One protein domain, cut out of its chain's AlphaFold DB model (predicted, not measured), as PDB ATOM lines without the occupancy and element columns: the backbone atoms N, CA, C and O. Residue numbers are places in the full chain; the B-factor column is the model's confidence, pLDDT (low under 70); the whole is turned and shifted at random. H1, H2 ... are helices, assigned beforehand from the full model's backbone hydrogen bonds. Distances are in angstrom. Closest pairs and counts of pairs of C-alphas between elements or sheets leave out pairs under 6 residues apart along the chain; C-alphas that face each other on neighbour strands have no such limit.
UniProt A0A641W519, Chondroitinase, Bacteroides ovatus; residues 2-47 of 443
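AT A GLANCE: This is residues 2 to 47 of the 443 residues of the protein "Chondroitinase" of Bacteroides ovatus (UniProt A0A641W519). Two short helices, H2 and H1, lie side by side as a helical hairpin, and a third, H3, packs on H2 slantwise to the pair. The long loop of residues 9 to 21 makes one end of the shape, and the turn between H2 and H3 lies at the other. The printed part has 46 residues, with three named helices in the order H1, H2, H3 and no named strand; the class is all helix. It is compact, with a radius of gyration of the C-alphas of 9.7 A, and only just elongated, spanning 29 by 19 by 14 A.

IN THESE COORDINATES: H2, the longest helix, holds residues 22 to 32 and measures 15.4 A from C-alpha 22 at (227.439, 139.627, 153.180) to C-alpha 32. H1 holds residues 2 to 8, 9.8 A long, beginning with C-alpha 2 at (214.465, 146.357, 153.550). H3 holds residues 38 to 45, 10.6 A long, ending with C-alpha 45 at (229.520, 147.072, 162.693).

HOW THE PARTS SIT: H2 and H1 touch and form a helical hairpin, opposite ways at a shallow tilt of 12 degrees; their closest C-alphas, those of Leu 24 and Ala 8, are 5.3 A apart. H2 and H3 touch, opposite ways at a steep tilt of 58 degrees; their closest C-alphas, those of Leu 29 and Ala 40, are 6.3 A apart. H1 and H3 are close but not clearly touching, with the closest C-alphas, those of Ala 5 and Asn 39, 6.5 A apart. In H1, H2 and H3, every O i to N i+4 pair is within hydrogen-bond range.

THE WHOLE: The two C-alphas farthest apart, those of Gly 15 and Ser 35, are 28.7 A apart. The printed part has no cut. The link from H1 to H2 is long, with 13 residues, and the link from H2 to H3 is tight, with 5. The mean pLDDT of the printed part is 95.7, and no printed residue is under 70.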
ATOM      1  N   GLU A   2     214.368 147.208 152.337       95.12
ATOM      2  CA  GLU A   2     214.465 146.357 153.550       95.12
ATOM      3  C   GLU A   2     214.453 144.841 153.296       95.12
ATOM      4  O   GLU A   2     215.109 144.099 154.016       95.12
ATOM      5  N   ALA A   3     213.794 144.370 152.232       96.56
ATOM      6  CA  ALA A   3     213.857 142.963 151.833       96.56
ATOM      7  C   ALA A   3     215.301 142.439 151.661       96.56
ATOM      8  O   ALA A   3     215.563 141.308 152.046       96.56
ATOM      9  N   PHE A   4     216.244 143.254 151.164       97.12
ATOM     10  CA  PHE A   4     217.656 142.857 151.056       97.12
ATOM     11  C   PHE A   4     218.270 142.572 152.430       97.12
ATOM     12  O   PHE A   4     218.933 141.556 152.593       97.12
ATOM     13  N   ALA A   5     218.008 143.425 153.427       97.50
ATOM     14  CA  ALA A   5     218.484 143.202 154.790       97.50
ATOM     15  C   ALA A   5     217.845 141.958 155.417       97.50
ATOM     16  O   ALA A   5     218.543 141.146 156.013       97.50
ATOM     17  N   ASN A   6     216.532 141.789 155.248       96.88
ATOM     18  CA  ASN A   6     215.812 140.648 155.814       96.88
ATOM     19  C   ASN A   6     216.284 139.318 155.216       96.88
ATOM     20  O   ASN A   6     216.454 138.351 155.951       96.88
ATOM     21  N   ILE A   7     216.526 139.268 153.900       96.94
ATOM     22  CA  ILE A   7     217.077 138.073 153.251       96.94
ATOM     23  C   ILE A   7     218.527 137.866 153.686       96.94
ATOM     24  O   ILE A   7     218.885 136.744 154.030       96.94
ATOM     25  N   ALA A   8     219.340 138.926 153.756       97.25
ATOM     26  CA  ALA A   8     220.713 138.810 154.234       97.25
ATOM     27  C   ALA A   8     220.779 138.152 155.619       97.25
ATOM     28  O   ALA A   8     221.540 137.215 155.824       97.25
ATOM     29  N   LEU A   9     219.924 138.589 156.546       97.25
ATOM     30  CA  LEU A   9     219.843 138.067 157.913       97.25
ATOM     31  C   LEU A   9     219.197 136.675 158.026       97.25
ATOM     32  O   LEU A   9     219.216 136.099 159.112       97.25
ATOM     33  N   SER A  10     218.625 136.128 156.948       96.31
ATOM     34  CA  SER A  10     218.018 134.786 156.957       96.31
ATOM     35  C   SER A  10     219.044 133.648 156.894       96.31
ATOM     36  O   SER A  10     218.710 132.504 157.196       96.31
ATOM     37  N   GLY A  11     220.292 133.965 156.541       94.50
ATOM     38  CA  GLY A  11     221.403 133.023 156.433       94.50
ATOM     39  C   GLY A  11     222.373 133.433 155.328       94.50
ATOM     40  O   GLY A  11     222.123 134.385 154.593       94.50
ATOM     41  N   ASP A  12     223.495 132.725 155.214       93.88
ATOM     42  CA  ASP A  12     224.454 132.937 154.128       93.88
ATOM     43  C   ASP A  12     224.031 132.194 152.855       93.88
ATOM     44  O   ASP A  12     224.107 130.965 152.788       93.88
ATOM     45  N   LEU A  13     223.606 132.945 151.835       92.12
ATOM     46  CA  LEU A  13     223.199 132.404 150.535       92.12
ATOM     47  C   LEU A  13     224.358 132.367 149.528       92.12
ATOM     48  O   LEU A  13     224.204 131.819 148.438       92.12
ATOM     49  N   SER A  14     225.530 132.898 149.892       90.25
ATOM     50  CA  SER A  14     226.733 132.870 149.051       90.25
ATOM     51  C   SER A  14     227.491 131.539 149.110       90.25
ATOM     52  O   SER A  14     228.364 131.291 148.280       90.25
ATOM     53  N   GLY A  15     227.177 130.687 150.095       87.75
ATOM     54  CA  GLY A  15     227.859 129.410 150.325       87.75
ATOM     55  C   GLY A  15     229.240 129.535 150.982       87.75
ATOM     56  O   GLY A  15     230.010 128.578 150.960       87.75
ATOM     57  N   GLN A  16     229.571 130.691 151.562       91.94
ATOM     58  CA  GLN A  16     230.879 130.970 152.171       91.94
ATOM     59  C   GLN A  16     230.964 130.594 153.661       91.94
ATOM     60  O   GLN A  16     232.040 130.675 154.251       91.94
ATOM     61  N   GLY A  17     229.857 130.174 154.278       91.19
ATOM     62  CA  GLY A  17     229.799 129.779 155.687       91.19
ATOM     63  C   GLY A  17     229.721 130.956 156.665       91.19
ATOM     64  O   GLY A  17     230.075 130.805 157.834       91.19
ATOM     65  N   ASN A  18     229.277 132.130 156.209       94.06
ATOM     66  CA  ASN A  18     229.029 133.282 157.076       94.06
ATOM     67  C   ASN A  18     227.747 133.091 157.912       94.06
ATOM     68  O   ASN A  18     226.903 132.245 157.625       94.06
ATOM     69  N   THR A  19     227.560 133.915 158.946       94.94
ATOM     70  CA  THR A  19     226.324 133.920 159.755       94.94
ATOM     71  C   THR A  19     225.140 134.597 159.053       94.94
ATOM     72  O   THR A  19     223.999 134.401 159.462       94.94
ATOM     73  N   PHE A  20     225.402 135.390 158.014       97.00
ATOM     74  CA  PHE A  20     224.425 136.096 157.185       97.00
ATOM     75  C   PHE A  20     225.032 136.376 155.799       97.00
ATOM     76  O   PHE A  20     226.258 136.366 155.647       97.00
ATOM     77  N   ASP A  21     224.205 136.659 154.793       97.75
ATOM     78  CA  ASP A  21     224.685 136.959 153.441       97.75
ATOM     79  C   ASP A  21     225.328 138.355 153.363       97.75
ATOM     80  O   ASP A  21     224.664 139.399 153.423       97.75
ATOM     81  N   ARG A  22     226.657 138.382 153.221       97.25
ATOM     82  CA  ARG A  22     227.439 139.627 153.180       97.25
ATOM     83  C   ARG A  22     227.226 140.420 151.885       97.25
ATOM     84  O   ARG A  22     227.369 141.643 151.908       97.25
ATOM     85  N   GLY A  23     226.877 139.758 150.780       96.50
ATOM     86  CA  GLY A  23     226.627 140.396 149.485       96.50
ATOM     87  C   GLY A  23     225.312 141.173 149.485       96.50
ATOM     88  O   GLY A  23     225.292 142.370 149.198       96.50
ATOM     89  N   LEU A  24     224.227 140.533 149.923       97.38
ATOM     90  CA  LEU A  24     222.919 141.171 150.077       97.38
ATOM     91  C   LEU A  24     222.942 142.290 151.123       97.38
ATOM     92  O   LEU A  24     222.291 143.321 150.935       97.38
ATOM     93  N   ALA A  25     223.727 142.135 152.194       97.94
ATOM     94  CA  ALA A  25     223.966 143.208 153.157       97.94
ATOM     95  C   ALA A  25     224.676 144.415 152.510       97.94
ATOM     96  O   ALA A  25     224.281 145.562 152.738       97.94
ATOM     97  N   ALA A  26     225.690 144.180 151.672       97.81
ATOM     98  CA  ALA A  26     226.385 145.240 150.940       97.81
ATOM     99  C   ALA A  26     225.453 145.951 149.940       97.81
ATOM    100  O   ALA A  26     225.469 147.184 149.842       97.81
ATOM    101  N   ASP A  27     224.592 145.205 149.243       97.50
ATOM    102  CA  ASP A  27     223.565 145.765 148.360       97.50
ATOM    103  C   ASP A  27     222.520 146.579 149.121       97.50
ATOM    104  O   ASP A  27     222.156 147.676 148.690       97.50
ATOM    105  N   TYR A  28     222.069 146.094 150.280       97.88
ATOM    106  CA  TYR A  28     221.195 146.858 151.163       97.88
ATOM    107  C   TYR A  28     221.825 148.205 151.522       97.88
ATOM    108  O   TYR A  28     221.192 149.240 151.309       97.88
ATOM    109  N   LEU A  29     223.082 148.207 151.988       97.81
ATOM    110  CA  LEU A  29     223.817 149.426 152.336       97.81
ATOM    111  C   LEU A  29     223.942 150.391 151.147       97.81
ATOM    112  O   LEU A  29     223.742 151.596 151.312       97.81
ATOM    113  N   ARG A  30     224.201 149.877 149.938       95.94
ATOM    114  CA  ARG A  30     224.218 150.681 148.703       95.94
ATOM    115  C   ARG A  30     222.858 151.328 148.428       95.94
ATOM    116  O   ARG A  30     222.798 152.502 148.065       95.94
ATOM    117  N   LEU A  31     221.766 150.583 148.602       95.56
ATOM    118  CA  LEU A  31     220.407 151.032 148.290       95.56
ATOM    119  C   LEU A  31     219.840 152.029 149.311       95.56
ATOM    120  O   LEU A  31     219.147 152.964 148.910       95.56
ATOM    121  N   ILE A  32     220.125 151.867 150.608       95.31
ATOM    122  CA  ILE A  32     219.669 152.813 151.645       95.31
ATOM    123  C   ILE A  32     220.502 154.096 151.704       95.31
ATOM    124  O   ILE A  32     220.058 155.091 152.284       95.31
ATOM    125  N   ARG A  33     221.703 154.079 151.110       89.69
ATOM    126  CA  ARG A  33     222.644 155.201 151.079       89.69
ATOM    127  C   ARG A  33     223.073 155.611 152.496       89.69
ATOM    128  O   ARG A  33     223.658 154.820 153.230       89.69
ATOM    129  N   ASN A  34     222.774 156.849 152.887       88.56
ATOM    130  CA  ASN A  34     223.170 157.430 154.170       88.56
ATOM    131  C   ASN A  34     222.101 157.278 155.261       88.56
ATOM    132  O   ASN A  34     222.310 157.767 156.368       88.56
ATOM    133  N   SER A  35     220.968 156.630 154.965       93.38
ATOM    134  CA  SER A  35     219.919 156.396 155.960       93.38
ATOM    135  C   SER A  35     220.452 155.557 157.125       93.38
ATOM    136  O   SER A  35     221.120 154.543 156.918       93.38
ATOM    137  N   ASP A  36     220.154 155.978 158.354       94.38
ATOM    138  CA  ASP A  36     220.554 155.266 159.568       94.38
ATOM    139  C   ASP A  36     219.430 154.334 160.045       94.38
ATOM    140  O   ASP A  36     218.421 154.776 160.593       94.38
ATOM    141  N   THR A  37     219.598 153.031 159.825       96.75
ATOM    142  CA  THR A  37     218.646 151.988 160.235       96.75
ATOM    143  C   THR A  37     219.321 150.979 161.173       96.75
ATOM    144  O   THR A  37     220.548 150.836 161.140       96.75
ATOM    145  N   PRO A  38     218.566 150.226 161.999       97.06
ATOM    146  CA  PRO A  38     219.140 149.165 162.832       97.06
ATOM    147  C   PRO A  38     219.968 148.150 162.030       97.06
ATOM    148  O   PRO A  38     221.097 147.847 162.417       97.06
ATOM    149  N   ASN A  39     219.453 147.709 160.877       97.62
ATOM    150  CA  ASN A  39     220.147 146.797 159.966       97.62
ATOM    151  C   ASN A  39     221.426 147.432 159.402       97.62
ATOM    152  O   ASN A  39     222.472 146.792 159.369       97.62
ATOM    153  N   ALA A  40     221.385 148.715 159.028       97.56
ATOM    154  CA  ALA A  40     222.560 149.426 158.535       97.56
ATOM    155  C   ALA A  40     223.667 149.520 159.589       97.56
ATOM    156  O   ALA A  40     224.835 149.292 159.273       97.56
ATOM    157  N   ARG A  41     223.312 149.846 160.841       97.81
ATOM    158  CA  ARG A  41     224.266 149.888 161.960       97.81
ATOM    159  C   ARG A  41     224.859 148.516 162.233       97.81
ATOM    160  O   ARG A  41     226.068 148.423 162.420       97.81
ATOM    161  N   PHE A  42     224.028 147.474 162.223       97.75
ATOM    162  CA  PHE A  42     224.481 146.096 162.371       97.75
ATOM    163  C   PHE A  42     225.484 145.724 161.270       97.75
ATOM    164  O   PHE A  42     226.631 145.426 161.579       97.75
ATOM    165  N   PHE A  43     225.123 145.854 159.990       97.88
ATOM    166  CA  PHE A  43     226.019 145.481 158.891       97.88
ATOM    167  C   PHE A  43     227.316 146.302 158.861       97.88
ATOM    168  O   PHE A  43     228.386 145.739 158.639       97.88
ATOM    169  N   LYS A  44     227.258 147.612 159.138       97.31
ATOM    170  CA  LYS A  44     228.464 148.454 159.247       97.31
ATOM    171  C   LYS A  44     229.364 148.012 160.404       97.31
ATOM    172  O   LYS A  44     230.581 147.993 160.245       97.31
ATOM    173  N   LYS A  45     228.781 147.630 161.549       97.69
ATOM    174  CA  LYS A  45     229.520 147.072 162.693       97.69
ATOM    175  C   LYS A  45     230.194 145.742 162.336       97.69
ATOM    176  O   LYS A  45     231.330 145.527 162.737       97.69
ATOM    177  N   GLU A  46     229.543 144.916 161.518       97.31
ATOM    178  CA  GLU A  46     230.094 143.666 160.966       97.31
ATOM    179  C   GLU A  46     231.099 143.887 159.808       97.31
ATOM    180  O   GLU A  46     231.510 142.945 159.118       97.31
ATOM    181  N   GLY A  47     231.505 145.140 159.568       97.12
ATOM    182  CA  GLY A  47     232.525 145.517 158.589       97.12
ATOM    183  C   GLY A  47     232.052 145.514 157.133       97.12
ATOM    184  O   GLY A  47     232.883 145.570 156.228       97.12
TER     185      GLY A  47